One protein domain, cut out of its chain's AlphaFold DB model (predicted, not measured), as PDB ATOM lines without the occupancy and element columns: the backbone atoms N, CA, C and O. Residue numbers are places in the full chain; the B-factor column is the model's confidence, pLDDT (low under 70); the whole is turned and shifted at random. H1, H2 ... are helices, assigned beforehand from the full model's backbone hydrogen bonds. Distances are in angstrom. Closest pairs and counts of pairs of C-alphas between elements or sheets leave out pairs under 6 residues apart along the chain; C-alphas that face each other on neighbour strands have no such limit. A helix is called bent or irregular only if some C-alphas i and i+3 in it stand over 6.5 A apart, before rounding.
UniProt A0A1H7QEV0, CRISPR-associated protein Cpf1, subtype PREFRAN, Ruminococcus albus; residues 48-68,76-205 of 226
ATOM      1  N   ASP A  48     -31.586 -28.252  44.239       93.69
ATOM      2  CA  ASP A  48     -32.574 -27.787  43.259       93.69
ATOM      3  C   ASP A  48     -32.045 -27.930  41.826       93.69
ATOM      4  O   ASP A  48     -32.754 -28.392  40.931       93.69
ATOM      5  N   TYR A  49     -30.750 -27.690  41.610       93.12
ATOM      6  CA  TYR A  49     -30.074 -27.907  40.331       93.12
ATOM      7  C   TYR A  49     -30.225 -29.346  39.814       93.12
ATOM      8  O   TYR A  49     -30.455 -29.565  38.619       93.12
ATOM      9  N   LYS A  50     -30.133 -30.352  40.694       94.25
ATOM     10  CA  LYS A  50     -30.348 -31.761  40.314       94.25
ATOM     11  C   LYS A  50     -31.803 -32.025  39.930       94.25
ATOM     12  O   LYS A  50     -32.040 -32.817  39.019       94.25
ATOM     13  N   ALA A  51     -32.761 -31.391  40.607       94.19
ATOM     14  CA  ALA A  51     -34.177 -31.504  40.271       94.19
ATOM     15  C   ALA A  51     -34.472 -30.847  38.914       94.19
ATOM     16  O   ALA A  51     -35.047 -31.487  38.033       94.19
ATOM     17  N   VAL A  52     -33.979 -29.627  38.695       94.50
ATOM     18  CA  VAL A  52     -34.156 -28.875  37.446       94.50
ATOM     19  C   VAL A  52     -33.525 -29.594  36.251       94.50
ATOM     20  O   VAL A  52     -34.126 -29.633  35.182       94.50
ATOM     21  N   LYS A  53     -32.378 -30.267  36.416       95.06
ATOM     22  CA  LYS A  53     -31.820 -31.131  35.357       95.06
ATOM     23  C   LYS A  53     -32.794 -32.201  34.879       95.06
ATOM     24  O   LYS A  53     -32.881 -32.432  33.679       95.06
ATOM     25  N   LYS A  54     -33.523 -32.844  35.795       95.31
ATOM     26  CA  LYS A  54     -34.518 -33.864  35.433       95.31
ATOM     27  C   LYS A  54     -35.671 -33.248  34.642       95.31
ATOM     28  O   LYS A  54     -36.081 -33.818  33.642       95.31
ATOM     29  N   ILE A  55     -36.123 -32.061  35.047       94.62
ATOM     30  CA  ILE A  55     -37.158 -31.297  34.337       94.62
ATOM     31  C   ILE A  55     -36.706 -30.988  32.900       94.62
ATOM     32  O   ILE A  55     -37.448 -31.234  31.951       94.62
ATOM     33  N   ILE A  56     -35.468 -30.509  32.730       95.19
ATOM     34  CA  ILE A  56     -34.892 -30.227  31.407       95.19
ATOM     35  C   ILE A  56     -34.738 -31.516  30.584       95.19
ATOM     36  O   ILE A  56     -35.036 -31.526  29.391       95.19
ATOM     37  N   ASP A  57     -34.313 -32.617  31.207       95.94
ATOM     38  CA  ASP A  57     -34.188 -33.921  30.545       95.94
ATOM     39  C   ASP A  57     -35.526 -34.443  30.029       95.94
ATOM     40  O   ASP A  57     -35.588 -34.981  28.924       95.94
ATOM     41  N   ASP A  58     -36.595 -34.287  30.804       95.00
ATOM     42  CA  ASP A  58     -37.932 -34.707  30.394       95.00
ATOM     43  C   ASP A  58     -38.432 -33.886  29.201       95.00
ATOM     44  O   ASP A  58     -38.977 -34.458  28.254       95.00
ATOM     45  N   TYR A  59     -38.151 -32.581  29.181       95.38
ATOM     46  CA  TYR A  59     -38.418 -31.750  28.008       95.38
ATOM     47  C   TYR A  59     -37.576 -32.172  26.791       95.38
ATOM     48  O   TYR A  59     -38.119 -32.329  25.698       95.38
ATOM     49  N   HIS A  60     -36.271 -32.433  26.955       95.62
ATOM     50  CA  HIS A  60     -35.431 -32.925  25.854       95.62
ATOM     51  C   HIS A  60     -35.962 -34.238  25.275       95.62
ATOM     52  O   HIS A  60     -36.009 -34.373  24.053       95.62
ATOM     53  N   LYS A  61     -36.385 -35.193  26.116       95.44
ATOM     54  CA  LYS A  61     -36.987 -36.455  25.651       95.44
ATOM     55  C   LYS A  61     -38.237 -36.199  24.818       95.44
ATOM     56  O   LYS A  61     -38.360 -36.775  23.741       95.44
ATOM     57  N   HIS A  62     -39.134 -35.336  25.300       94.75
ATOM     58  CA  HIS A  62     -40.328 -34.947  24.556       94.75
ATOM     59  C   HIS A  62     -39.952 -34.343  23.198       94.75
ATOM     60  O   HIS A  62     -40.363 -34.868  22.168       94.75
ATOM     61  N   TYR A  63     -39.086 -33.325  23.190       94.94
ATOM     62  CA  TYR A  63     -38.616 -32.666  21.970       94.94
ATOM     63  C   TYR A  63     -38.008 -33.659  20.967       94.94
ATOM     64  O   TYR A  63     -38.377 -33.659  19.795       94.94
ATOM     65  N   ILE A  64     -37.109 -34.537  21.423       95.06
ATOM     66  CA  ILE A  64     -36.470 -35.554  20.577       95.06
ATOM     67  C   ILE A  64     -37.524 -36.491  19.984       95.06
ATOM     68  O   ILE A  64     -37.507 -36.725  18.780       95.06
ATOM     69  N   ASN A  65     -38.448 -37.004  20.799       94.62
ATOM     70  CA  ASN A  65     -39.481 -37.923  20.328       94.62
ATOM     71  C   ASN A  65     -40.391 -37.268  19.283       94.62
ATOM     72  O   ASN A  65     -40.664 -37.886  18.256       94.62
ATOM     73  N   SER A  66     -40.806 -36.017  19.504       92.56
ATOM     74  CA  SER A  66     -41.610 -35.261  18.538       92.56
ATOM     75  C   SER A  66     -40.885 -35.109  17.201       92.56
ATOM     76  O   SER A  66     -41.466 -35.384  16.157       92.56
ATOM     77  N   ARG A  67     -39.598 -34.743  17.224       93.38
ATOM     78  CA  ARG A  67     -38.801 -34.544  16.002       93.38
ATOM     79  C   ARG A  67     -38.480 -35.851  15.286       93.38
ATOM     80  O   ARG A  67     -38.555 -35.907  14.066       93.38
ATOM     81  N   LEU A  68     -38.160 -36.919  16.016       90.94
ATOM     82  CA  LEU A  68     -37.910 -38.230  15.410       90.94
ATOM     83  C   LEU A  68     -39.174 -38.812  14.761       90.94
ATOM     84  O   LEU A  68     -39.063 -39.471  13.733       90.94
ATOM     85  N   ILE A  76     -32.729 -46.456   3.077       90.12
ATOM     86  CA  ILE A  76     -31.646 -47.271   3.642       90.12
ATOM     87  C   ILE A  76     -31.242 -48.414   2.701       90.12
ATOM     88  O   ILE A  76     -30.511 -49.310   3.125       90.12
ATOM     89  N   THR A  77     -31.717 -48.411   1.453       88.75
ATOM     90  CA  THR A  77     -31.495 -49.497   0.482       88.75
ATOM     91  C   THR A  77     -30.007 -49.708   0.196       88.75
ATOM     92  O   THR A  77     -29.478 -50.781   0.488       88.75
ATOM     93  N   ASP A  78     -29.302 -48.651  -0.217       90.19
ATOM     94  CA  ASP A  78     -27.853 -48.672  -0.474       90.19
ATOM     95  C   ASP A  78     -27.045 -49.161   0.740       90.19
ATOM     96  O   ASP A  78     -26.056 -49.892   0.615       90.19
ATOM     97  N   TYR A  79     -27.471 -48.761   1.943       92.62
ATOM     98  CA  TYR A  79     -26.844 -49.192   3.190       92.62
ATOM     99  C   TYR A  79     -27.074 -50.683   3.444       92.62
ATOM    100  O   TYR A  79     -26.127 -51.396   3.777       92.62
ATOM    101  N   ALA A  80     -28.309 -51.164   3.285       90.81
ATOM    102  CA  ALA A  80     -28.670 -52.561   3.507       90.81
ATOM    103  C   ALA A  80     -27.953 -53.497   2.521       90.81
ATOM    104  O   ALA A  80     -27.383 -54.511   2.942       90.81
ATOM    105  N   ASP A  81     -27.893 -53.126   1.242       89.94
ATOM    106  CA  ASP A  81     -27.196 -53.890   0.202       89.94
ATOM    107  C   ASP A  81     -25.706 -54.038   0.523       89.94
ATOM    108  O   ASP A  81     -25.137 -55.138   0.494       89.94
ATOM    109  N   LEU A  82     -25.065 -52.935   0.920       92.19
ATOM    110  CA  LEU A  82     -23.663 -52.945   1.321       92.19
ATOM    111  C   LEU A  82     -23.445 -53.653   2.666       92.19
ATOM    112  O   LEU A  82     -22.392 -54.265   2.884       92.19
ATOM    113  N   TYR A  83     -24.419 -53.600   3.576       92.50
ATOM    114  CA  TYR A  83     -24.367 -54.280   4.866       92.50
ATOM    115  C   TYR A  83     -24.332 -55.803   4.692       92.50
ATOM    116  O   TYR A  83     -23.448 -56.445   5.268       92.50
ATOM    117  N   PHE A  84     -25.203 -56.362   3.847       91.12
ATOM    118  CA  PHE A  84     -25.307 -57.809   3.619       91.12
ATOM    119  C   PHE A  84     -24.266 -58.389   2.652       91.12
ATOM    120  O   PHE A  84     -24.113 -59.612   2.575       91.12
ATOM    121  N   LYS A  85     -23.504 -57.546   1.946       91.50
ATOM    122  CA  LYS A  85     -22.397 -57.983   1.086       91.50
ATOM    123  C   LYS A  85     -21.368 -58.813   1.876       91.50
ATOM    124  O   LYS A  85     -20.737 -58.314   2.807       91.50
ATOM    125  N   ALA A  86     -21.162 -60.071   1.470       82.50
ATOM    126  CA  ALA A  86     -20.303 -61.032   2.178       82.50
ATOM    127  C   ALA A  86     -18.804 -60.674   2.146       82.50
ATOM    128  O   ALA A  86     -18.112 -60.810   3.153       82.50
ATOM    129  N   ASN A  87     -18.306 -60.187   1.005       87.38
ATOM    130  CA  ASN A  87     -16.906 -59.798   0.822       87.38
ATOM    131  C   ASN A  87     -16.806 -58.279   0.680       87.38
ATOM    132  O   ASN A  87     -17.157 -57.740  -0.370       87.38
ATOM    133  N   LYS A  88     -16.333 -57.602   1.733       89.25
ATOM    134  CA  LYS A  88     -16.147 -56.142   1.756       89.25
ATOM    135  C   LYS A  88     -14.681 -55.783   1.551       89.25
ATOM    136  O   LYS A  88     -13.831 -56.157   2.366       89.25
ATOM    137  N   ASP A  89     -14.393 -55.040   0.493       91.25
ATOM    138  CA  ASP A  89     -13.062 -54.499   0.229       91.25
ATOM    139  C   ASP A  89     -12.819 -53.165   0.978       91.25
ATOM    140  O   ASP A  89     -13.635 -52.692   1.779       91.25
ATOM    141  N   LEU A  90     -11.652 -52.546   0.767       90.25
ATOM    142  CA  LEU A  90     -11.333 -51.248   1.378       90.25
ATOM    143  C   LEU A  90     -12.236 -50.111   0.869       90.25
ATOM    144  O   LEU A  90     -12.497 -49.159   1.609       90.25
ATOM    145  N   LYS A  91     -12.716 -50.196  -0.376       92.12
ATOM    146  CA  LYS A  91     -13.600 -49.199  -0.990       92.12
ATOM    147  C   LYS A  91     -15.010 -49.305  -0.409       92.12
ATOM    148  O   LYS A  91     -15.613 -48.278  -0.102       92.12
ATOM    149  N   ASP A  92     -15.489 -50.518  -0.166       91.69
ATOM    150  CA  ASP A  92     -16.757 -50.819   0.488       91.69
ATOM    151  C   ASP A  92     -16.778 -50.258   1.909       91.69
ATOM    152  O   ASP A  92     -17.719 -49.565   2.276       91.69
ATOM    153  N   LYS A  93     -15.712 -50.453   2.698       90.88
ATOM    154  CA  LYS A  93     -15.620 -49.870   4.053       90.88
ATOM    155  C   LYS A  93     -15.697 -48.344   4.040       90.88
ATOM    156  O   LYS A  93     -16.336 -47.747   4.903       90.88
ATOM    157  N   LYS A  94     -15.053 -47.705   3.060       94.12
ATOM    158  CA  LYS A  94     -15.113 -46.248   2.897       94.12
ATOM    159  C   LYS A  94     -16.515 -45.786   2.493       94.12
ATOM    160  O   LYS A  94     -17.005 -44.812   3.052       94.12
ATOM    161  N   THR A  95     -17.149 -46.497   1.564       94.06
ATOM    162  CA  THR A  95     -18.512 -46.204   1.093       94.06
ATOM    163  C   THR A  95     -19.525 -46.380   2.224       94.06
ATOM    164  O   THR A  95     -20.355 -45.509   2.440       94.06
ATOM    165  N   MET A  96     -19.380 -47.436   3.028       93.19
ATOM    166  CA  MET A  96     -20.193 -47.686   4.220       93.19
ATOM    167  C   MET A  96     -20.121 -46.513   5.194       93.19
ATOM    168  O   MET A  96     -21.148 -45.988   5.608       93.19
ATOM    169  N   LYS A  97     -18.905 -46.043   5.498       94.56
ATOM    170  CA  LYS A  97     -18.720 -44.889   6.377       94.56
ATOM    171  C   LYS A  97     -19.411 -43.634   5.834       94.56
ATOM    172  O   LYS A  97     -20.052 -42.923   6.596       94.56
ATOM    173  N   GLN A  98     -19.325 -43.394   4.525       95.44
ATOM    174  CA  GLN A  98     -19.989 -42.259   3.877       95.44
ATOM    175  C   GLN A  98     -21.519 -42.357   3.934       95.44
ATOM    176  O   GLN A  98     -22.177 -41.347   4.178       95.44
ATOM    177  N   LEU A  99     -22.081 -43.554   3.742       94.88
ATOM    178  CA  LEU A  99     -23.519 -43.792   3.881       94.88
ATOM    179  C   LEU A  99     -23.973 -43.558   5.324       94.88
ATOM    180  O   LEU A  99     -24.953 -42.853   5.553       94.88
ATOM    181  N   GLU A 100     -23.230 -44.071   6.305       95.31
ATOM    182  CA  GLU A 100     -23.525 -43.828   7.718       95.31
ATOM    183  C   GLU A 100     -23.441 -42.344   8.090       95.31
ATOM    184  O   GLU A 100     -24.323 -41.843   8.782       95.31
ATOM    185  N   ASP A 101     -22.412 -41.631   7.619       96.44
ATOM    186  CA  ASP A 101     -22.280 -40.180   7.801       96.44
ATOM    187  C   ASP A 101     -23.500 -39.442   7.223       96.44
ATOM    188  O   ASP A 101     -24.056 -38.553   7.871       96.44
ATOM    189  N   GLY A 102     -23.949 -39.835   6.025       95.94
ATOM    190  CA  GLY A 102     -25.134 -39.278   5.374       95.94
ATOM    191  C   GLY A 102     -26.413 -39.513   6.178       95.94
ATOM    192  O   GLY A 102     -27.144 -38.562   6.465       95.94
ATOM    193  N   LEU A 103     -26.655 -40.752   6.608       95.06
ATOM    194  CA  LEU A 103     -27.825 -41.117   7.412       95.06
ATOM    195  C   LEU A 103     -27.819 -40.426   8.785       95.06
ATOM    196  O   LEU A 103     -28.847 -39.898   9.217       95.06
ATOM    197  N   ARG A 104     -26.659 -40.357   9.456       96.44
ATOM    198  CA  ARG A 104     -26.522 -39.626  10.726       96.44
ATOM    199  C   ARG A 104     -26.834 -38.148  10.550       96.44
ATOM    200  O   ARG A 104     -27.504 -37.564  11.400       96.44
ATOM    201  N   LYS A 105     -26.390 -37.554   9.440       96.25
ATOM    202  CA  LYS A 105     -26.669 -36.155   9.122       96.25
ATOM    203  C   LYS A 105     -28.161 -35.897   8.935       96.25
ATOM    204  O   LYS A 105     -28.636 -34.898   9.453       96.25
ATOM    205  N   ILE A 106     -28.906 -36.788   8.276       94.31
ATOM    206  CA  ILE A 106     -30.367 -36.647   8.121       94.31
ATOM    207  C   ILE A 106     -31.053 -36.559   9.493       94.31
ATOM    208  O   ILE A 106     -31.861 -35.659   9.721       94.31
ATOM    209  N   ILE A 107     -30.695 -37.453  10.422       94.62
ATOM    210  CA  ILE A 107     -31.275 -37.472  11.774       94.62
ATOM    211  C   ILE A 107     -30.873 -36.226  12.568       94.62
ATOM    212  O   ILE A 107     -31.721 -35.586  13.187       94.62
ATOM    213  N   ALA A 108     -29.590 -35.864  12.552       95.81
ATOM    214  CA  ALA A 108     -29.103 -34.683  13.258       95.81
ATOM    215  C   ALA A 108     -29.744 -33.396  12.716       95.81
ATOM    216  O   ALA A 108     -30.204 -32.558  13.488       95.81
ATOM    217  N   ASP A 109     -29.846 -33.257  11.395       94.56
ATOM    218  CA  ASP A 109     -30.504 -32.128  10.743       94.56
ATOM    219  C   ASP A 109     -31.973 -32.011  11.176       94.56
ATOM    220  O   ASP A 109     -32.428 -30.917  11.500       94.56
ATOM    221  N   ALA A 110     -32.712 -33.123  11.226       93.44
ATOM    222  CA  ALA A 110     -34.108 -33.125  11.670       93.44
ATOM    223  C   ALA A 110     -34.269 -32.642  13.124       93.44
ATOM    224  O   ALA A 110     -35.253 -31.988  13.460       93.44
ATOM    225  N   LEU A 111     -33.288 -32.921  13.986       93.88
ATOM    226  CA  LEU A 111     -33.316 -32.491  15.384       93.88
ATOM    227  C   LEU A 111     -32.863 -31.037  15.593       93.88
ATOM    228  O   LEU A 111     -33.226 -30.437  16.608       93.88
ATOM    229  N   THR A 112     -32.052 -30.490  14.682       95.25
ATOM    230  CA  THR A 112     -31.315 -29.227  14.889       95.25
ATOM    231  C   THR A 112     -31.757 -28.064  14.003       95.25
ATOM    232  O   THR A 112     -31.459 -26.920  14.339       95.25
ATOM    233  N   LYS A 113     -32.463 -28.317  12.894       90.50
ATOM    234  CA  LYS A 113     -32.895 -27.266  11.951       90.50
ATOM    235  C   LYS A 113     -33.983 -26.338  12.491       90.50
ATOM    236  O   LYS A 113     -34.156 -25.258  11.940       90.50
ATOM    237  N   ASP A 114     -34.718 -26.761  13.513       88.88
ATOM    238  CA  ASP A 114     -35.805 -25.972  14.090       88.88
ATOM    239  C   ASP A 114     -35.276 -24.797  14.929       88.88
ATOM    240  O   ASP A 114     -34.315 -24.941  15.687       88.88
ATOM    241  N   ASP A 115     -35.947 -23.648  14.867       87.62
ATOM    242  CA  ASP A 115     -35.561 -22.453  15.629       87.62
ATOM    243  C   ASP A 115     -35.629 -22.697  17.145       87.62
ATOM    244  O   ASP A 115     -34.886 -22.085  17.924       87.62
ATOM    245  N   CYS A 116     -36.490 -23.626  17.581       88.69
ATOM    246  CA  CYS A 116     -36.584 -24.031  18.980       88.69
ATOM    247  C   CYS A 116     -35.266 -24.635  19.485       88.69
ATOM    248  O   CYS A 116     -34.864 -24.351  20.615       88.69
ATOM    249  N   TYR A 117     -34.530 -25.378  18.651       93.00
ATOM    250  CA  TYR A 117     -33.270 -26.019  19.043       93.00
ATOM    251  C   TYR A 117     -32.235 -25.013  19.565       93.00
ATOM    252  O   TYR A 117     -31.562 -25.264  20.563       93.00
ATOM    253  N   ALA A 118     -32.128 -23.828  18.961       90.50
ATOM    254  CA  ALA A 118     -31.192 -22.814  19.442       90.50
ATOM    255  C   ALA A 118     -31.580 -22.248  20.821       90.50
ATOM    256  O   ALA A 118     -30.719 -21.729  21.536       90.50
ATOM    257  N   LYS A 119     -32.864 -22.327  21.189       92.81
ATOM    258  CA  LYS A 119     -33.420 -21.798  22.440       92.81
ATOM    259  C   LYS A 119     -33.309 -22.783  23.604       92.81
ATOM    260  O   LYS A 119     -33.137 -22.336  24.737       92.81
ATOM    261  N   ILE A 120     -33.327 -24.100  23.351       92.94
ATOM    262  CA  ILE A 120     -33.294 -25.124  24.420       92.94
ATOM    263  C   ILE A 120     -31.982 -25.145  25.229       92.94
ATOM    264  O   ILE A 120     -31.923 -25.781  26.275       92.94
ATOM    265  N   PHE A 121     -30.941 -24.437  24.778       93.00
ATOM    266  CA  PHE A 121     -29.646 -24.312  25.471       93.00
ATOM    267  C   PHE A 121     -29.346 -22.893  25.962       93.00
ATOM    268  O   PHE A 121     -28.202 -22.572  26.295       93.00
ATOM    269  N   LYS A 122     -30.340 -22.006  25.952       92.06
ATOM    270  CA  LYS A 122     -30.174 -20.595  26.308       92.06
ATOM    271  C   LYS A 122     -31.172 -20.186  27.388       92.06
ATOM    272  O   LYS A 122     -31.890 -21.010  27.947       92.06
ATOM    273  N   LYS A 123     -31.195 -18.893  27.719       92.56
ATOM    274  CA  LYS A 123     -32.089 -18.334  28.745       92.56
ATOM    275  C   LYS A 123     -33.568 -18.515  28.406       92.56
ATOM    276  O   LYS A 123     -34.379 -18.665  29.314       92.56
ATOM    277  N   GLU A 124     -33.876 -18.564  27.113       92.94
ATOM    278  CA  GLU A 124     -35.204 -18.777  26.546       92.94
ATOM    279  C   GLU A 124     -35.813 -20.104  27.028       92.94
ATOM    280  O   GLU A 124     -37.021 -20.178  27.247       92.94
ATOM    281  N   LEU A 125     -34.980 -21.116  27.313       93.75
ATOM    282  CA  LEU A 125     -35.423 -22.367  27.931       93.75
ATOM    283  C   LEU A 125     -36.168 -22.119  29.254       93.75
ATOM    284  O   LEU A 125     -37.227 -22.694  29.488       93.75
ATOM    285  N   PHE A 126     -35.636 -21.248  30.111       92.75
ATOM    286  CA  PHE A 126     -36.202 -20.964  31.434       92.75
ATOM    287  C   PHE A 126     -37.263 -19.866  31.411       92.75
ATOM    288  O   PHE A 126     -38.138 -19.851  32.274       92.75
ATOM    289  N   SER A 127     -37.172 -18.914  30.479       90.19
ATOM    290  CA  SER A 127     -38.102 -17.783  30.426       90.19
ATOM    291  C   SER A 127     -39.375 -18.064  29.638       90.19
ATOM    292  O   SER A 127     -40.384 -17.434  29.941       90.19
ATOM    293  N   GLU A 128     -39.320 -18.958  28.651       91.50
ATOM    294  CA  GLU A 128     -40.414 -19.212  27.704       91.50
ATOM    295  C   GLU A 128     -40.793 -20.700  27.705       91.50
ATOM    296  O   GLU A 128     -41.892 -21.058  28.115       91.50
ATOM    297  N   ILE A 129     -39.850 -21.576  27.343       92.75
ATOM    298  CA  ILE A 129     -40.143 -22.969  26.971       92.75
ATOM    299  C   ILE A 129     -40.619 -23.824  28.153       92.75
ATOM    300  O   ILE A 129     -41.684 -24.433  28.094       92.75
ATOM    301  N   LEU A 130     -39.825 -23.922  29.224       93.38
ATOM    302  CA  LEU A 130     -40.170 -24.786  30.358       93.38
ATOM    303  C   LEU A 130     -41.414 -24.300  31.119       93.38
ATOM    304  O   LEU A 130     -42.220 -25.155  31.491       93.38
ATOM    305  N   PRO A 131     -41.612 -22.986  31.361       91.56
ATOM    306  CA  PRO A 131     -42.845 -22.498  31.975       91.56
ATOM    307  C   PRO A 131     -44.108 -22.823  31.169       91.56
ATOM    308  O   PRO A 131     -45.122 -23.142  31.783       91.56
ATOM    309  N   GLU A 132     -44.044 -22.753  29.835       91.75
ATOM    310  CA  GLU A 132     -45.159 -23.101  28.944       91.75
ATOM    311  C   GLU A 132     -45.411 -24.616  28.924       91.75
ATOM    312  O   GLU A 132     -46.545 -25.064  29.055       91.75
ATOM    313  N   TYR A 133     -44.352 -25.427  28.839       91.44
ATOM    314  CA  TYR A 133     -44.482 -26.886  28.791       91.44
ATOM    315  C   TYR A 133     -44.985 -27.495  30.110       91.44
ATOM    316  O   TYR A 133     -45.701 -28.494  30.106       91.44
ATOM    317  N   PHE A 134     -44.626 -26.902  31.251       90.31
ATOM    318  CA  PHE A 134     -45.068 -27.342  32.577       90.31
ATOM    319  C   PHE A 134     -46.146 -26.415  33.153       90.31
ATOM    320  O   PHE A 134     -46.113 -26.106  34.347       90.31
ATOM    321  N   ASP A 135     -47.099 -25.962  32.325       88.38
ATOM    322  CA  ASP A 135     -48.094 -24.962  32.734       88.38
ATOM    323  C   ASP A 135     -48.884 -25.381  33.992       88.38
ATOM    324  O   ASP A 135     -49.099 -24.584  34.914       88.38
ATOM    325  N   GLU A 136     -49.217 -26.668  34.060       89.12
ATOM    326  CA  GLU A 136     -50.035 -27.287  35.106       89.12
ATOM    327  C   GLU A 136     -49.245 -27.667  36.378       89.12
ATOM    328  O   GLU A 136     -49.838 -27.851  37.442       89.12
ATOM    329  N   ASP A 137     -47.908 -27.753  36.320       91.50
ATOM    330  CA  ASP A 137     -47.060 -28.199  37.438       91.50
ATOM    331  C   ASP A 137     -46.411 -27.003  38.153       91.50
ATOM    332  O   ASP A 137     -45.286 -26.580  37.861       91.50
ATOM    333  N   GLN A 138     -47.142 -26.449  39.125       89.50
ATOM    334  CA  GLN A 138     -46.719 -25.265  39.882       89.50
ATOM    335  C   GLN A 138     -45.396 -25.474  40.636       89.50
ATOM    336  O   GLN A 138     -44.585 -24.549  40.723       89.50
ATOM    337  N   ASN A 139     -45.133 -26.691  41.120       89.75
ATOM    338  CA  ASN A 139     -43.894 -27.005  41.833       89.75
ATOM    339  C   ASN A 139     -42.686 -26.925  40.891       89.75
ATOM    340  O   ASN A 139     -41.666 -26.320  41.228       89.75
ATOM    341  N   LYS A 140     -42.802 -27.490  39.681       91.31
ATOM    342  CA  LYS A 140     -41.744 -27.379  38.664       91.31
ATOM    343  C   LYS A 140     -41.541 -25.939  38.224       91.31
ATOM    344  O   LYS A 140     -40.396 -25.507  38.122       91.31
ATOM    345  N   LYS A 141     -42.620 -25.183  38.008       90.44
ATOM    346  CA  LYS A 141     -42.536 -23.759  37.651       90.44
ATOM    347  C   LYS A 141     -41.787 -22.934  38.682       90.44
ATOM    348  O   LYS A 141     -40.948 -22.115  38.302       90.44
ATOM    349  N   GLN A 142     -42.054 -23.164  39.965       90.50
ATOM    350  CA  GLN A 142     -41.343 -22.478  41.035       90.50
ATOM    351  C   GLN A 142     -39.837 -22.769  40.960       90.50
ATOM    352  O   GLN A 142     -39.051 -21.825  40.881       90.50
ATOM    353  N   LEU A 143     -39.440 -24.042  40.855       90.69
ATOM    354  CA  LEU A 143     -38.031 -24.433  40.709       90.69
ATOM    355  C   LEU A 143     -37.373 -23.835  39.455       90.69
ATOM    356  O   LEU A 143     -36.243 -23.358  39.508       90.69
ATOM    357  N   ILE A 144     -38.073 -23.816  38.318       91.50
ATOM    358  CA  ILE A 144     -37.579 -23.193  37.077       91.50
ATOM    359  C   ILE A 144     -37.339 -21.690  37.293       91.50
ATOM    360  O   ILE A 144     -36.326 -21.149  36.841       91.50
ATOM    361  N   SER A 145     -38.251 -21.013  38.000       90.12
ATOM    362  CA  SER A 145     -38.183 -19.566  38.224       90.12
ATOM    363  C   SER A 145     -36.967 -19.143  39.058       90.12
ATOM    364  O   SER A 145     -36.363 -18.108  38.760       90.12
ATOM    365  N   GLU A 146     -36.541 -19.972  40.016       90.44
ATOM    366  CA  GLU A 146     -35.358 -19.731  40.855       90.44
ATOM    367  C   GLU A 146     -34.060 -19.664  40.024       90.44
ATOM    368  O   GLU A 146     -33.130 -18.931  40.369       90.44
ATOM    369  N   PHE A 147     -34.016 -20.347  38.872       90.69
ATOM    370  CA  PHE A 147     -32.845 -20.397  37.991       90.69
ATOM    371  C   PHE A 147     -32.908 -19.466  36.773       90.69
ATOM    372  O   PHE A 147     -31.947 -19.416  36.002       90.69
ATOM    373  N   LYS A 148     -33.968 -18.663  36.607       86.88
ATOM    374  CA  LYS A 148     -34.147 -17.780  35.433       86.88
ATOM    375  C   LYS A 148     -32.969 -16.821  35.198       86.88
ATOM    376  O   LYS A 148     -32.626 -16.535  34.054       86.88
ATOM    377  N   ASN A 149     -32.322 -16.367  36.274       86.81
ATOM    378  CA  ASN A 149     -31.149 -15.481  36.224       86.81
ATOM    379  C   ASN A 149     -29.807 -16.222  36.395       86.81
ATOM    380  O   ASN A 149     -28.755 -15.591  36.398       86.81
ATOM    381  N   TRP A 150     -29.833 -17.552  36.524       86.81
ATOM    382  CA  TRP A 150     -28.684 -18.409  36.857       86.81
ATOM    383  C   TRP A 150     -28.414 -19.472  35.781       86.81
ATOM    384  O   TRP A 150     -27.843 -20.529  36.044       86.81
ATOM    385  N   VAL A 151     -28.801 -19.187  34.538       88.44
ATOM    386  CA  VAL A 151     -28.705 -20.118  33.400       88.44
ATOM    387  C   VAL A 151     -27.267 -20.574  33.123       88.44
ATOM    388  O   VAL A 151     -27.045 -21.698  32.679       88.44
ATOM    389  N   THR A 152     -26.269 -19.752  33.454       89.38
ATOM    390  CA  THR A 152     -24.840 -20.086  33.314       89.38
ATOM    391  C   THR A 152     -24.424 -21.315  34.129       89.38
ATOM    392  O   THR A 152     -23.524 -22.042  33.712       89.38
ATOM    393  N   TYR A 153     -25.127 -21.628  35.224       88.94
ATOM    394  CA  TYR A 153     -24.902 -22.835  36.032       88.94
ATOM    395  C   TYR A 153     -25.165 -24.139  35.245       88.94
ATOM    396  O   TYR A 153     -24.703 -25.226  35.607       88.94
ATOM    397  N   PHE A 154     -25.893 -24.036  34.129       94.50
ATOM    398  CA  PHE A 154     -26.207 -25.146  33.237       94.50
ATOM    399  C   PHE A 154     -25.291 -25.226  32.017       94.50
ATOM    400  O   PHE A 154     -25.457 -26.157  31.243       94.50
ATOM    401  N   GLN A 155     -24.292 -24.353  31.840       92.88
ATOM    402  CA  GLN A 155     -23.476 -24.345  30.616       92.88
ATOM    403  C   GLN A 155     -22.816 -25.705  30.328       92.88
ATOM    404  O   GLN A 155     -23.027 -26.278  29.261       92.88
ATOM    405  N   GLY A 156     -22.112 -26.288  31.303       93.44
ATOM    406  CA  GLY A 156     -21.520 -27.620  31.128       93.44
ATOM    407  C   GLY A 156     -22.571 -28.724  30.947       93.44
ATOM    408  O   GLY A 156     -22.330 -29.733  30.289       93.44
ATOM    409  N   PHE A 157     -23.773 -28.551  31.500       94.88
ATOM    410  CA  PHE A 157     -24.884 -29.473  31.264       94.88
ATOM    411  C   PHE A 157     -25.436 -29.346  29.836       94.88
ATOM    412  O   PHE A 157     -25.658 -30.365  29.183       94.88
ATOM    413  N   PHE A 158     -25.586 -28.125  29.327       95.06
ATOM    414  CA  PHE A 158     -25.997 -27.846  27.958       95.06
ATOM    415  C   PHE A 158     -24.990 -28.367  26.949       95.06
ATOM    416  O   PHE A 158     -25.404 -29.012  25.999       95.06
ATOM    417  N   GLU A 159     -23.688 -28.205  27.181       93.56
ATOM    418  CA  GLU A 159     -22.648 -28.807  26.335       93.56
ATOM    419  C   GLU A 159     -22.786 -30.338  26.284       93.56
ATOM    420  O   GLU A 159     -22.778 -30.940  25.209       93.56
ATOM    421  N   ASN A 160     -23.014 -30.974  27.439       93.88
ATOM    422  CA  ASN A 160     -23.248 -32.417  27.509       93.88
ATOM    423  C   ASN A 160     -24.518 -32.854  26.765       93.88
ATOM    424  O   ASN A 160     -24.509 -33.894  26.110       93.88
ATOM    425  N   ARG A 161     -25.613 -32.092  26.862       95.12
ATOM    426  CA  ARG A 161     -26.858 -32.383  26.133       95.12
ATOM    427  C   ARG A 161     -26.732 -32.099  24.648       95.12
ATOM    428  O   ARG A 161     -27.252 -32.867  23.849       95.12
ATOM    429  N   ASN A 162     -25.981 -31.074  24.273       94.75
ATOM    430  CA  ASN A 162     -25.729 -30.733  22.885       94.75
ATOM    431  C   ASN A 162     -25.015 -31.875  22.140       94.75
ATOM    432  O   ASN A 162     -25.343 -32.177  20.995       94.75
ATOM    433  N   ASN A 163     -24.125 -32.603  22.826       94.38
ATOM    434  CA  ASN A 163     -23.465 -33.796  22.282       94.38
ATOM    435  C   ASN A 163     -24.429 -34.934  21.891       94.38
ATOM    436  O   ASN A 163     -24.014 -35.843  21.175       94.38
ATOM    437  N   LEU A 164     -25.692 -34.913  22.334       95.31
ATOM    438  CA  LEU A 164     -26.707 -35.878  21.899       95.31
ATOM    439  C   LEU A 164     -27.164 -35.624  20.454       95.31
ATOM    440  O   LEU A 164     -27.579 -36.557  19.771       95.31
ATOM    441  N   TYR A 165     -27.079 -34.379  19.986       96.50
ATOM    442  CA  TYR A 165     -27.667 -33.913  18.726       96.50
ATOM    443  C   TYR A 165     -26.688 -33.905  17.545       96.50
ATOM    444  O   TYR A 165     -27.078 -33.605  16.421       96.50
ATOM    445  N   THR A 166     -25.412 -34.220  17.782       95.50
ATOM    446  CA  THR A 166     -24.380 -34.188  16.738       95.50
ATOM    447  C   THR A 166     -24.550 -35.302  15.696       95.50
ATOM    448  O   THR A 166     -24.971 -36.414  16.016       95.50
ATOM    449  N   ALA A 167     -24.165 -35.012  14.450       96.44
ATOM    450  CA  ALA A 167     -24.047 -35.998  13.370       96.44
ATOM    451  C   ALA A 167     -22.724 -36.791  13.420       96.44
ATOM    452  O   ALA A 167     -22.541 -37.750  12.667       96.44
ATOM    453  N   GLU A 168     -21.783 -36.365  14.265       94.81
ATOM    454  CA  GLU A 168     -20.472 -36.995  14.393       94.81
ATOM    455  C   GLU A 168     -20.577 -38.445  14.885       94.81
ATOM    456  O   GLU A 168     -21.505 -38.830  15.599       94.81
ATOM    457  N   GLU A 169     -19.567 -39.243  14.543       93.75
ATOM    458  CA  GLU A 169     -19.417 -40.638  14.960       93.75
ATOM    459  C   GLU A 169     -19.023 -40.732  16.450       93.75
ATOM    460  O   GLU A 169     -17.916 -41.123  16.818       93.75
ATOM    461  N   LYS A 170     -19.930 -40.297  17.326       93.19
ATOM    462  CA  LYS A 170     -19.784 -40.294  18.783       93.19
ATOM    463  C   LYS A 170     -20.854 -41.188  19.392       93.19
ATOM    464  O   LYS A 170     -22.039 -40.979  19.168       93.19
ATOM    465  N   SER A 171     -20.446 -42.118  20.252       92.62
ATOM    466  CA  SER A 171     -21.351 -43.078  20.905       92.62
ATOM    467  C   SER A 171     -22.429 -42.442  21.794       92.62
ATOM    468  O   SER A 171     -23.423 -43.092  22.120       92.62
ATOM    469  N   THR A 172     -22.244 -41.179  22.189       93.19
ATOM    470  CA  THR A 172     -23.231 -40.394  22.938       93.19
ATOM    471  C   THR A 172     -24.333 -39.804  22.059       93.19
ATOM    472  O   THR A 172     -25.345 -39.367  22.596       93.19
ATOM    473  N   ALA A 173     -24.150 -39.746  20.738       96.75
ATOM    474  CA  ALA A 173     -25.085 -39.097  19.828       96.75
ATOM    475  C   ALA A 173     -26.298 -39.986  19.514       96.75
ATOM    476  O   ALA A 173     -26.176 -41.197  19.316       96.75
ATOM    477  N   ILE A 174     -27.473 -39.368  19.393       96.44
ATOM    478  CA  ILE A 174     -28.724 -40.041  19.016       96.44
ATOM    479  C   ILE A 174     -28.612 -40.588  17.594       96.44
ATOM    480  O   ILE A 174     -28.928 -41.750  17.358       96.44
ATOM    481  N   ALA A 175     -28.090 -39.783  16.666       96.62
ATOM    482  CA  ALA A 175     -27.874 -40.196  15.283       96.62
ATOM    483  C   ALA A 175     -26.979 -41.445  15.197       96.62
ATOM    484  O   ALA A 175     -27.308 -42.393  14.487       96.62
ATOM    485  N   TYR A 176     -25.898 -41.494  15.984       97.31
ATOM    486  CA  TYR A 176     -25.046 -42.680  16.087       97.31
ATOM    487  C   TYR A 176     -25.819 -43.886  16.635       97.31
ATOM    488  O   TYR A 176     -25.776 -44.964  16.048       97.31
ATOM    489  N   ARG A 177     -26.587 -43.722  17.718       96.94
ATOM    490  CA  ARG A 177     -27.400 -44.813  18.286       96.94
ATOM    491  C   ARG A 177     -28.423 -45.358  17.281       96.94
ATOM    492  O   ARG A 177     -28.637 -46.566  17.222       96.94
ATOM    493  N   CYS A 178     -29.041 -44.499  16.476       95.00
ATOM    494  CA  CYS A 178     -29.977 -44.916  15.436       95.00
ATOM    495  C   CYS A 178     -29.277 -45.681  14.301       95.00
ATOM    496  O   CYS A 178     -29.722 -46.770  13.945       95.00
ATOM    497  N   ILE A 179     -28.183 -45.138  13.762       95.25
ATOM    498  CA  ILE A 179     -27.559 -45.642  12.528       95.25
ATOM    499  C   ILE A 179     -26.507 -46.720  12.778       95.25
ATOM    500  O   ILE A 179     -26.481 -47.719  12.076       95.25
ATOM    501  N   ASN A 180     -25.634 -46.550  13.765       95.81
ATOM    502  CA  ASN A 180     -24.519 -47.467  14.003       95.81
ATOM    503  C   ASN A 180     -24.897 -48.623  14.925       95.81
ATOM    504  O   ASN A 180     -24.377 -49.723  14.763       95.81
ATOM    505  N   ASP A 181     -25.798 -48.388  15.882       95.38
ATOM    506  CA  ASP A 181     -26.163 -49.408  16.868       95.38
ATOM    507  C   ASP A 181     -27.488 -50.110  16.528       95.38
ATOM    508  O   ASP A 181     -27.564 -51.338  16.590       95.38
ATOM    509  N   ASN A 182     -28.554 -49.358  16.229       95.06
ATOM    510  CA  ASN A 182     -29.904 -49.920  16.085       95.06
ATOM    511  C   ASN A 182     -30.203 -50.430  14.669       95.06
ATOM    512  O   ASN A 182     -30.791 -51.503  14.538       95.06
ATOM    513  N   LEU A 183     -29.795 -49.708  13.621       92.94
ATOM    514  CA  LEU A 183     -30.067 -50.091  12.231       92.94
ATOM    515  C   LEU A 183     -29.457 -51.458  11.847       92.94
ATOM    516  O   LEU A 183     -30.201 -52.280  11.315       92.94
ATOM    517  N   PRO A 184     -28.192 -51.795  12.177       93.75
ATOM    518  CA  PRO A 184     -27.651 -53.133  11.917       93.75
ATOM    519  C   PRO A 184     -28.449 -54.247  12.597       93.75
ATOM    520  O   PRO A 184     -28.780 -55.248  11.969       93.75
ATOM    521  N   LYS A 185     -28.843 -54.041  13.862       94.25
ATOM    522  CA  LYS A 185     -29.672 -55.003  14.608       94.25
ATOM    523  C   LYS A 185     -31.035 -55.186  13.956       94.25
ATOM    524  O   LYS A 185     -31.541 -56.300  13.890       94.25
ATOM    525  N   PHE A 186     -31.634 -54.096  13.479       90.94
ATOM    526  CA  PHE A 186     -32.888 -54.150  12.743       90.94
ATOM    527  C   PHE A 186     -32.743 -54.966  11.450       90.94
ATOM    528  O   PHE A 186     -33.544 -55.867  11.215       90.94
ATOM    529  N   LEU A 187     -31.684 -54.738  10.670       89.38
ATOM    530  CA  LEU A 187     -31.398 -55.508   9.455       89.38
ATOM    531  C   LEU A 187     -31.165 -57.000   9.748       89.38
ATOM    532  O   LEU A 187     -31.716 -57.859   9.056       89.38
ATOM    533  N   ASP A 188     -30.413 -57.326  10.799       91.38
ATOM    534  CA  ASP A 188     -30.196 -58.714  11.226       91.38
ATOM    535  C   ASP A 188     -31.505 -59.388  11.670       91.38
ATOM    536  O   ASP A 188     -31.752 -60.554  11.336       91.38
ATOM    537  N   ASN A 189     -32.384 -58.651  12.356       88.69
ATOM    538  CA  ASN A 189     -33.719 -59.126  12.719       88.69
ATOM    539  C   ASN A 189     -34.578 -59.388  11.474       88.69
ATOM    540  O   ASN A 189     -35.216 -60.438  11.395       88.69
ATOM    541  N   CYS A 190     -34.561 -58.496  10.478       84.75
ATOM    542  CA  CYS A 190     -35.263 -58.693   9.206       84.75
ATOM    543  C   CYS A 190     -34.764 -59.942   8.465       84.75
ATOM    544  O   CYS A 190     -35.571 -60.745   7.988       84.75
ATOM    545  N   ARG A 191     -33.443 -60.155   8.411       86.12
ATOM    546  CA  ARG A 191     -32.845 -61.353   7.802       86.12
ATOM    547  C   ARG A 191     -33.260 -62.627   8.539       86.12
ATOM    548  O   ARG A 191     -33.651 -63.601   7.901       86.12
ATOM    549  N   SER A 192     -33.200 -62.605   9.868       86.56
ATOM    550  CA  SER A 192     -33.581 -63.744  10.710       86.56
ATOM    551  C   SER A 192     -35.063 -64.080  10.551       86.56
ATOM    552  O   SER A 192     -35.417 -65.241  10.355       86.56
ATOM    553  N   TYR A 193     -35.927 -63.062  10.545       83.38
ATOM    554  CA  TYR A 193     -37.358 -63.223  10.300       83.38
ATOM    555  C   TYR A 193     -37.637 -63.850   8.931       83.38
ATOM    556  O   TYR A 193     -38.448 -64.768   8.836       83.38
ATOM    557  N   ARG A 194     -36.930 -63.417   7.878       82.69
ATOM    558  CA  ARG A 194     -37.070 -64.002   6.538       82.69
ATOM    559  C   ARG A 194     -36.723 -65.491   6.518       82.69
ATOM    560  O   ARG A 194     -37.498 -66.277   5.985       82.69
ATOM    561  N   MET A 195     -35.616 -65.885   7.145       83.75
ATOM    562  CA  MET A 195     -35.215 -67.296   7.232       83.75
ATOM    563  C   MET A 195     -36.243 -68.143   7.991       83.75
ATOM    564  O   MET A 195     -36.559 -69.253   7.576       83.75
ATOM    565  N   ILE A 196     -36.788 -67.612   9.090       83.75
ATOM    566  CA  ILE A 196     -37.840 -68.280   9.867       83.75
ATOM    567  C   ILE A 196     -39.113 -68.426   9.026       83.75
ATOM    568  O   ILE A 196     -39.706 -69.501   8.993       83.75
ATOM    569  N   LYS A 197     -39.509 -67.369   8.308       80.12
ATOM    570  CA  LYS A 197     -40.676 -67.376   7.420       80.12
ATOM    571  C   LYS A 197     -40.563 -68.425   6.315       80.12
ATOM    572  O   LYS A 197     -41.556 -69.062   5.995       80.12
ATOM    573  N   GLU A 198     -39.376 -68.605   5.746       84.19
ATOM    574  CA  GLU A 198     -39.124 -69.608   4.702       84.19
ATOM    575  C   GLU A 198     -39.098 -71.050   5.253       84.19
ATOM    576  O   GLU A 198     -39.359 -71.991   4.506       84.19
ATOM    577  N   ALA A 199     -38.807 -71.235   6.545       85.75
ATOM    578  CA  ALA A 199     -38.702 -72.551   7.183       85.75
ATOM    579  C   ALA A 199     -40.002 -73.046   7.849       85.75
ATOM    580  O   ALA A 199     -40.134 -74.245   8.096       85.75
ATOM    581  N   LEU A 200     -40.934 -72.147   8.179       84.50
ATOM    582  CA  LEU A 200     -42.169 -72.468   8.902       84.50
ATOM    583  C   LEU A 200     -43.372 -72.686   7.979       84.50
ATOM    584  O   LEU A 200     -43.456 -72.144   6.878       84.50
ATOM    585  N   SER A 201     -44.344 -73.462   8.468       80.62
ATOM    586  CA  SER A 201     -45.641 -73.621   7.811       80.62
ATOM    587  C   SER A 201     -46.517 -72.375   8.005       80.62
ATOM    588  O   SER A 201     -46.360 -71.634   8.977       80.62
ATOM    589  N   GLN A 202     -47.481 -72.147   7.105       75.56
ATOM    590  CA  GLN A 202     -48.380 -70.988   7.191       75.56
ATOM    591  C   GLN A 202     -49.162 -70.950   8.519       75.56
ATOM    592  O   GLN A 202     -49.326 -69.880   9.094       75.56
ATOM    593  N   SER A 203     -49.557 -72.109   9.061       77.88
ATOM    594  CA  SER A 203     -50.250 -72.192  10.353       77.88
ATOM    595  C   SER A 203     -49.388 -71.740  11.535       77.88
ATOM    596  O   SER A 203     -49.897 -71.095  12.449       77.88
ATOM    597  N   ASP A 204     -48.084 -72.031  11.514       78.56
ATOM    598  CA  ASP A 204     -47.163 -71.590  12.571       78.56
ATOM    599  C   ASP A 204     -46.903 -70.079  12.481       78.56
ATOM    600  O   ASP A 204     -46.784 -69.393  13.499       78.56
ATOM    601  N   LEU A 205     -46.866 -69.542  11.255       73.25
ATOM    602  CA  LEU A 205     -46.742 -68.106  11.006       73.25
ATOM    603  C   LEU A 205     -47.975 -67.329  11.462       73.25
ATOM    604  O   LEU A 205     -47.819 -66.238  12.008       73.25
TER     605      LEU A 205
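AT A GLANCE: This is residues 48 to 68 and 76 to 205 of the 226 residues of the protein "CRISPR-associated protein Cpf1, subtype PREFRAN" of Ruminococcus albus (UniProt A0A1H7QEV0). A cluster of helices at one end is joined to an open V of two long helices. In the cluster the hairpin of H5 and H6 packs across H1, with H4 close to H5 and H7 near H1; H3 and H8 make the V, with H2 between its arms, and residues 198 to 204 stick out past it. The printed part has 151 residues with nine named helices, H1 to H9 in order, and no named strand: all helix. It is loose, with a radius of gyration of the C-alphas of 21.1 A, and only just flat, spanning 61 by 44 by 24 A.

HOW THE PARTS SIT: H1, residues 48 to 68, and H3, residues 90 to 112, are the hubs, touching three helices each. Residues 64 to 68 of H1 touch H3 at a steep tilt of 68 degrees, only just short of perpendicular, opposite ways; the closest C-alphas, of Arg 67 and Leu 111, are 5.9 A apart. H2, residues 77 to 84, touches H3, closest at the C-alphas of Tyr 79 and Leu 99, 6.4 A. H4, residues 115 to 119, is close to but not clearly touching H5, residues 124 to 133. H5 and H6, residues 138 to 146, form a helical hairpin at a shallow tilt of 2 degrees, with the C-alphas of Pro 131 and Lys 141 closest at 5.8 A. H1 touches H6, closest at the C-alphas of Val 52 and Ile 144, 6.6 A. H7, residues 151 to 162, is near H1. H8, residues 174 to 199, touches H3 with residues 174 to 180 alone, at a steep tilt of 64 degrees, opposite ways; the C-alphas of Arg 104 and Ala 175 are closest, 4.8 A. H8 is apart from H1. Every O i to N i+4 pair is within hydrogen-bond range in H2, H3 and H6, against 16 of 17 in H1, 3 of 6 in H5, 5 of 8 in H7, 17 of 22 in H8 and 0 of 1 in H4, where 2 of 2 O i to N i+3 pairs are.

IN THESE COORDINATES: H1 begins at C-alpha 48 (-32.574, -27.787, 43.259) and is 30.2 A long. H3 is 32.7 A long. H5 and H7 are irregular: C-alphas 127 and 130 are 7.3 A apart, and 153 and 156 are 7.6 A apart. H8, 36.0 A, has a kink of 30 degrees near residue 183. H9, residues 202 to 205, ends at C-alpha 205 (-46.742, -68.106, 11.006).

THE WHOLE: The C-alphas of Asn 149 and Ser 201 are farthest apart, 66.3 A. Residues 69 to 75 are not printed; C-alphas 68 and 76 are 16.1 A apart across the cut. The link from H7 to H8, 11 residues, is long. No printed residue is under 70 in pLDDT; the mean of the printed part is 91.6.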